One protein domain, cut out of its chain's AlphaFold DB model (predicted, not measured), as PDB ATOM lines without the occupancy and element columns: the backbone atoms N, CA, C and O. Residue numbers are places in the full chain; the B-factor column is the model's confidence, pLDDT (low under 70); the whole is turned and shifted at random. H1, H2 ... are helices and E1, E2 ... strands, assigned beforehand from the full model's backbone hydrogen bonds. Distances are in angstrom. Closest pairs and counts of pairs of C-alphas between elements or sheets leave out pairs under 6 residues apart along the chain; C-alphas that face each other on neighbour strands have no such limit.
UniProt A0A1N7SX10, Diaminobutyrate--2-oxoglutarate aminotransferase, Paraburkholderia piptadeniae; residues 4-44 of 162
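This is residues 4 to 44 of the 162 residues of the protein "Diaminobutyrate--2-oxoglutarate aminotransferase" of Paraburkholderia piptadeniae (UniProt A0A1N7SX10). A small three-stranded sheet, E1, E2 and E3, makes the base of this domain; a short helix, H1, sticks out beyond one end of it, and residues 30 to 44 loop away from E3 and fold back toward the turn between E1 and E2. The printed part has 41 residues, with one named helix and three named strands in the order H1, E1, E2, E3; the sheet's order is E1, E2, E3, antiparallel throughout. The class is mixed, with under half of the residues in named elements. The whole is compact, with a radius of gyration of the C-alphas of 10.1 A and spans of 25 by 19 by 12 A.

E1, residues 12 to 16, is 11.8 A long and begins with C-alpha 12 at (0.642, -18.741, 45.449). E2 is residues 19 to 22, 10.4 A. E3 is residues 27 to 29, 7.2 A, ending with C-alpha 29 at (-8.562, -21.733, 52.143). H1 is residues 4 to 8, 5.8 A, with C-alpha 4 at (-2.133, -27.930, 39.494).

The strands form a meander, each the antiparallel neighbour of the one before. E1 and E2 are a hairpin at 160 degrees, with N 21 and O 14 at 2.8 A and N 16 and O 19 at 2.9 A, within hydrogen-bond range. E2 and E3 are a hairpin at 139 degrees, with N 20 and O 28 at 2.9 A. E1 and E3 are the edge strands. H1 is not on the sheet and is apart from E2 and E3; its O i to N i+4 pair is within hydrogen-bond range.

The C-alphas of Asn 6 and His 44 are the two farthest apart, 28.1 A. Residues 4 to 9, of which 4 to 8 belong to H1, stand free. The links between the named elements are tight. The printed part has no cut, its mean pLDDT is 93.0, and no printed residue is under 70.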
ATOM      1  N   TYR A   4      -1.575 -29.002  38.663       85.25
ATOM      2  CA  TYR A   4      -2.133 -27.930  39.494       85.25
ATOM      3  C   TYR A   4      -1.842 -26.523  38.957       85.25
ATOM      4  O   TYR A   4      -2.781 -25.733  38.899       85.25
ATOM      5  N   PRO A   5      -0.614 -26.195  38.496       85.25
ATOM      6  CA  PRO A   5      -0.358 -24.884  37.904       85.25
ATOM      7  C   PRO A   5      -1.229 -24.604  36.675       85.25
ATOM      8  O   PRO A   5      -1.754 -23.502  36.548       85.25
ATOM      9  N   ASN A   6      -1.438 -25.599  35.803       86.62
ATOM     10  CA  ASN A   6      -2.265 -25.427  34.608       86.62
ATOM     11  C   ASN A   6      -3.760 -25.319  34.945       86.62
ATOM     12  O   ASN A   6      -4.471 -24.571  34.286       86.62
ATOM     13  N   ALA A   7      -4.239 -26.059  35.950       86.06
ATOM     14  CA  ALA A   7      -5.646 -26.041  36.346       86.06
ATOM     15  C   ALA A   7      -6.030 -24.777  37.131       86.06
ATOM     16  O   ALA A   7      -7.126 -24.254  36.960       86.06
ATOM     17  N   LEU A   8      -5.142 -24.296  38.006       87.25
ATOM     18  CA  LEU A   8      -5.424 -23.156  38.879       87.25
ATOM     19  C   LEU A   8      -5.070 -21.818  38.229       87.25
ATOM     20  O   LEU A   8      -5.713 -20.818  38.541       87.25
ATOM     21  N   GLY A   9      -4.045 -21.781  37.368       88.25
ATOM     22  CA  GLY A   9      -3.608 -20.560  36.687       88.25
ATOM     23  C   GLY A   9      -3.165 -19.439  37.634       88.25
ATOM     24  O   GLY A   9      -3.243 -18.271  37.271       88.25
ATOM     25  N   ARG A  10      -2.747 -19.777  38.861       90.38
ATOM     26  CA  ARG A  10      -2.381 -18.826  39.921       90.38
ATOM     27  C   ARG A  10      -1.019 -19.155  40.507       90.38
ATOM     28  O   ARG A  10      -0.641 -20.325  40.603       90.38
ATOM     29  N   VAL A  11      -0.314 -18.117  40.942       93.88
ATOM     30  CA  VAL A  11       0.950 -18.229  41.671       93.88
ATOM     31  C   VAL A  11       0.678 -17.920  43.136       93.88
ATOM     32  O   VAL A  11       0.369 -16.786  43.475       93.88
ATOM     33  N   PHE A  12       0.782 -18.924  44.004       94.62
ATOM     34  CA  PHE A  12       0.642 -18.741  45.449       94.62
ATOM     35  C   PHE A  12       1.973 -18.306  46.063       94.62
ATOM     36  O   PHE A  12       2.995 -18.951  45.829       94.62
ATOM     37  N   VAL A  13       1.959 -17.214  46.831       96.88
ATOM     38  CA  VAL A  13       3.178 -16.556  47.349       96.88
ATOM     39  C   VAL A  13       3.269 -16.558  48.871       96.88
ATOM     40  O   VAL A  13       4.353 -16.386  49.423       96.88
ATOM     41  N   LYS A  14       2.148 -16.759  49.570       96.56
ATOM     42  CA  LYS A  14       2.099 -16.763  51.035       96.56
ATOM     43  C   LYS A  14       1.125 -17.820  51.534       96.56
ATOM     44  O   LYS A  14       0.089 -18.049  50.920       96.56
ATOM     45  N   GLY A  15       1.442 -18.418  52.675       96.44
ATOM     46  CA  GLY A  15       0.533 -19.279  53.426       96.44
ATOM     47  C   GLY A  15       0.703 -19.053  54.922       96.44
ATOM     48  O   GLY A  15       1.820 -18.833  55.385       96.44
ATOM     49  N   ARG A  16      -0.384 -19.076  55.690       96.06
ATOM     50  CA  ARG A  16      -0.351 -19.100  57.159       96.06
ATOM     51  C   ARG A  16      -1.624 -19.750  57.671       96.06
ATOM     52  O   ARG A  16      -2.720 -19.350  57.281       96.06
ATOM     53  N   GLY A  17      -1.495 -20.718  58.571       94.56
ATOM     54  CA  GLY A  17      -2.666 -21.488  58.967       94.56
ATOM     55  C   GLY A  17      -3.226 -22.249  57.760       94.56
ATOM     56  O   GLY A  17      -2.483 -22.677  56.873       94.56
ATOM     57  N   ALA A  18      -4.551 -22.349  57.689       95.44
ATOM     58  CA  ALA A  18      -5.255 -22.902  56.533       95.44
ATOM     59  C   ALA A  18      -5.394 -21.914  55.356       95.44
ATOM     60  O   ALA A  18      -6.018 -22.259  54.359       95.44
ATOM     61  N   HIS A  19      -4.863 -20.692  55.454       96.62
ATOM     62  CA  HIS A  19      -5.023 -19.662  54.427       96.62
ATOM     63  C   HIS A  19      -3.792 -19.570  53.531       96.62
ATOM     64  O   HIS A  19      -2.655 -19.610  54.009       96.62
ATOM     65  N   VAL A  20      -4.027 -19.374  52.236       96.75
ATOM     66  CA  VAL A  20      -3.002 -19.069  51.234       96.75
ATOM     67  C   VAL A  20      -3.398 -17.832  50.437       96.75
ATOM     68  O   VAL A  20      -4.582 -17.578  50.236       96.75
ATOM     69  N   ALA A  21      -2.407 -17.070  49.983       97.31
ATOM     70  CA  ALA A  21      -2.594 -15.888  49.151       97.31
ATOM     71  C   ALA A  21      -1.832 -16.032  47.832       97.31
ATOM     72  O   ALA A  21      -0.676 -16.481  47.815       97.31
ATOM     73  N   ASP A  22      -2.483 -15.653  46.736       96.38
ATOM     74  CA  ASP A  22      -1.840 -15.554  45.430       96.38
ATOM     75  C   ASP A  22      -1.074 -14.235  45.237       96.38
ATOM     76  O   ASP A  22      -1.091 -13.344  46.090       96.38
ATOM     77  N   SER A  23      -0.334 -14.142  44.132       96.62
ATOM     78  CA  SER A  23       0.476 -12.977  43.763       96.62
ATOM     79  C   SER A  23      -0.334 -11.697  43.562       96.62
ATOM     80  O   SER A  23       0.239 -10.615  43.643       96.62
ATOM     81  N   ASP A  24      -1.645 -11.815  43.337       95.88
ATOM     82  CA  ASP A  24      -2.569 -10.686  43.195       95.88
ATOM     83  C   ASP A  24      -3.167 -10.272  44.555       95.88
ATOM     84  O   ASP A  24      -3.996  -9.365  44.635       95.88
ATOM     85  N   GLY A  25      -2.758 -10.940  45.642       95.25
ATOM     86  CA  GLY A  25      -3.217 -10.685  47.003       95.25
ATOM     87  C   GLY A  25      -4.553 -11.345  47.350       95.25
ATOM     88  O   GLY A  25      -5.102 -11.063  48.416       95.25
ATOM     89  N   LYS A  26      -5.098 -12.223  46.498       96.00
ATOM     90  CA  LYS A  26      -6.354 -12.918  46.792       96.00
ATOM     91  C   LYS A  26      -6.106 -14.079  47.747       96.00
ATOM     92  O   LYS A  26      -5.344 -14.996  47.441       96.00
ATOM     93  N   GLU A  27      -6.813 -14.068  48.872       96.88
ATOM     94  CA  GLU A  27      -6.757 -15.136  49.869       96.88
ATOM     95  C   GLU A  27      -7.796 -16.238  49.613       96.88
ATOM     96  O   GLU A  27      -8.930 -15.978  49.199       96.88
ATOM     97  N   CYS A  28      -7.421 -17.487  49.889       95.00
ATOM     98  CA  CYS A  28      -8.329 -18.629  49.922       95.00
ATOM     99  C   CYS A  28      -7.917 -19.662  50.980       95.00
ATOM    100  O   CYS A  28      -6.810 -19.629  51.518       95.00
ATOM    101  N   LEU A  29      -8.834 -20.583  51.283       95.69
ATOM    102  CA  LEU A  29      -8.562 -21.733  52.143       95.69
ATOM    103  C   LEU A  29      -7.848 -22.839  51.354       95.69
ATOM    104  O   LEU A  29      -8.295 -23.229  50.273       95.69
ATOM    105  N   ASP A  30      -6.769 -23.377  51.918       94.75
ATOM    106  CA  ASP A  30      -6.062 -24.548  51.402       94.75
ATOM    107  C   ASP A  30      -6.737 -25.844  51.868       94.75
ATOM    108  O   ASP A  30      -6.337 -26.489  52.839       94.75
ATOM    109  N   CYS A  31      -7.754 -26.258  51.116       92.38
ATOM    110  CA  CYS A  31      -8.437 -27.533  51.330       92.38
ATOM    111  C   CYS A  31      -7.647 -28.750  50.807       92.38
ATOM    112  O   CYS A  31      -8.102 -29.879  50.977       92.38
ATOM    113  N   LEU A  32      -6.496 -28.552  50.151       90.19
ATOM    114  CA  LEU A  32      -5.660 -29.645  49.650       90.19
ATOM    115  C   LEU A  32      -4.636 -30.088  50.703       90.19
ATOM    116  O   LEU A  32      -4.300 -31.272  50.766       90.19
ATOM    117  N   SER A  33      -4.118 -29.146  51.503       90.56
ATOM    118  CA  SER A  33      -3.180 -29.391  52.610       90.56
ATOM    119  C   SER A  33      -2.010 -30.303  52.206       90.56
ATOM    120  O   SER A  33      -1.670 -31.262  52.898       90.56
ATOM    121  N   ARG A  34      -1.423 -30.044  51.025       86.44
ATOM    122  CA  ARG A  34      -0.377 -30.877  50.391       86.44
ATOM    123  C   ARG A  34      -0.773 -32.364  50.334       86.44
ATOM    124  O   ARG A  34      -0.053 -33.233  50.827       86.44
ATOM    125  N   ALA A  35      -1.943 -32.645  49.763       89.31
ATOM    126  CA  ALA A  35      -2.548 -33.980  49.730       89.31
ATOM    127  C   ALA A  35      -2.652 -34.616  51.135       89.31
ATOM    128  O   ALA A  35      -2.330 -35.786  51.324       89.31
ATOM    129  N   GLY A  36      -3.044 -33.809  52.126       88.38
ATOM    130  CA  GLY A  36      -3.211 -34.216  53.526       88.38
ATOM    131  C   GLY A  36      -1.928 -34.310  54.363       88.38
ATOM    132  O   GLY A  36      -2.009 -34.620  55.546       88.38
ATOM    133  N   THR A  37      -0.746 -34.034  53.800       90.19
ATOM    134  CA  THR A  37       0.527 -34.136  54.546       90.19
ATOM    135  C   THR A  37       0.846 -32.912  55.409       90.19
ATOM    136  O   THR A  37       1.719 -32.977  56.272       90.19
ATOM    137  N   LEU A  38       0.141 -31.794  55.217       92.69
ATOM    138  CA  LEU A  38       0.356 -30.554  55.964       92.69
ATOM    139  C   LEU A  38      -0.520 -30.484  57.229       92.69
ATOM    140  O   LEU A  38      -1.355 -29.594  57.371       92.69
ATOM    141  N   ALA A  39      -0.327 -31.424  58.158       91.12
ATOM    142  CA  ALA A  39      -1.185 -31.584  59.342       91.12
ATOM    143  C   ALA A  39      -1.216 -30.358  60.278       91.12
ATOM    144  O   ALA A  39      -2.246 -30.062  60.875       91.12
ATOM    145  N   LEU A  40      -0.100 -29.628  60.389       93.25
ATOM    146  CA  LEU A  40       0.011 -28.423  61.224       93.25
ATOM    147  C   LEU A  40      -0.231 -27.125  60.448       93.25
ATOM    148  O   LEU A  40      -0.020 -26.046  61.000       93.25
ATOM    149  N   SER A  41      -0.706 -27.214  59.200       92.25
ATOM    150  CA  SER A  41      -0.969 -26.084  58.300       92.25
ATOM    151  C   SER A  41       0.286 -25.286  57.889       92.25
ATOM    152  O   SER A  41       1.418 -25.679  58.182       92.25
ATOM    153  N   HIS A  42       0.115 -24.189  57.140       96.38
ATOM    154  CA  HIS A  42       1.238 -23.393  56.631       96.38
ATOM    155  C   HIS A  42       1.901 -22.570  57.736       96.38
ATOM    156  O   HIS A  42       1.220 -21.842  58.461       96.38
ATOM    157  N   ASN A  43       3.237 -22.607  57.790       96.00
ATOM    158  CA  ASN A  43       4.069 -21.737  58.631       96.00
ATOM    159  C   ASN A  43       3.621 -21.685  60.103       96.00
ATOM    160  O   ASN A  43       3.468 -20.608  60.686       96.00
ATOM    161  N   HIS A  44       3.372 -22.856  60.696       96.56
ATOM    162  CA  HIS A  44       3.030 -22.959  62.110       96.56
ATOM    163  C   HIS A  44       4.190 -22.413  62.969       96.56
ATOM    164  O   HIS A  44       5.275 -22.999  62.913       96.56
TER     165      HIS A  44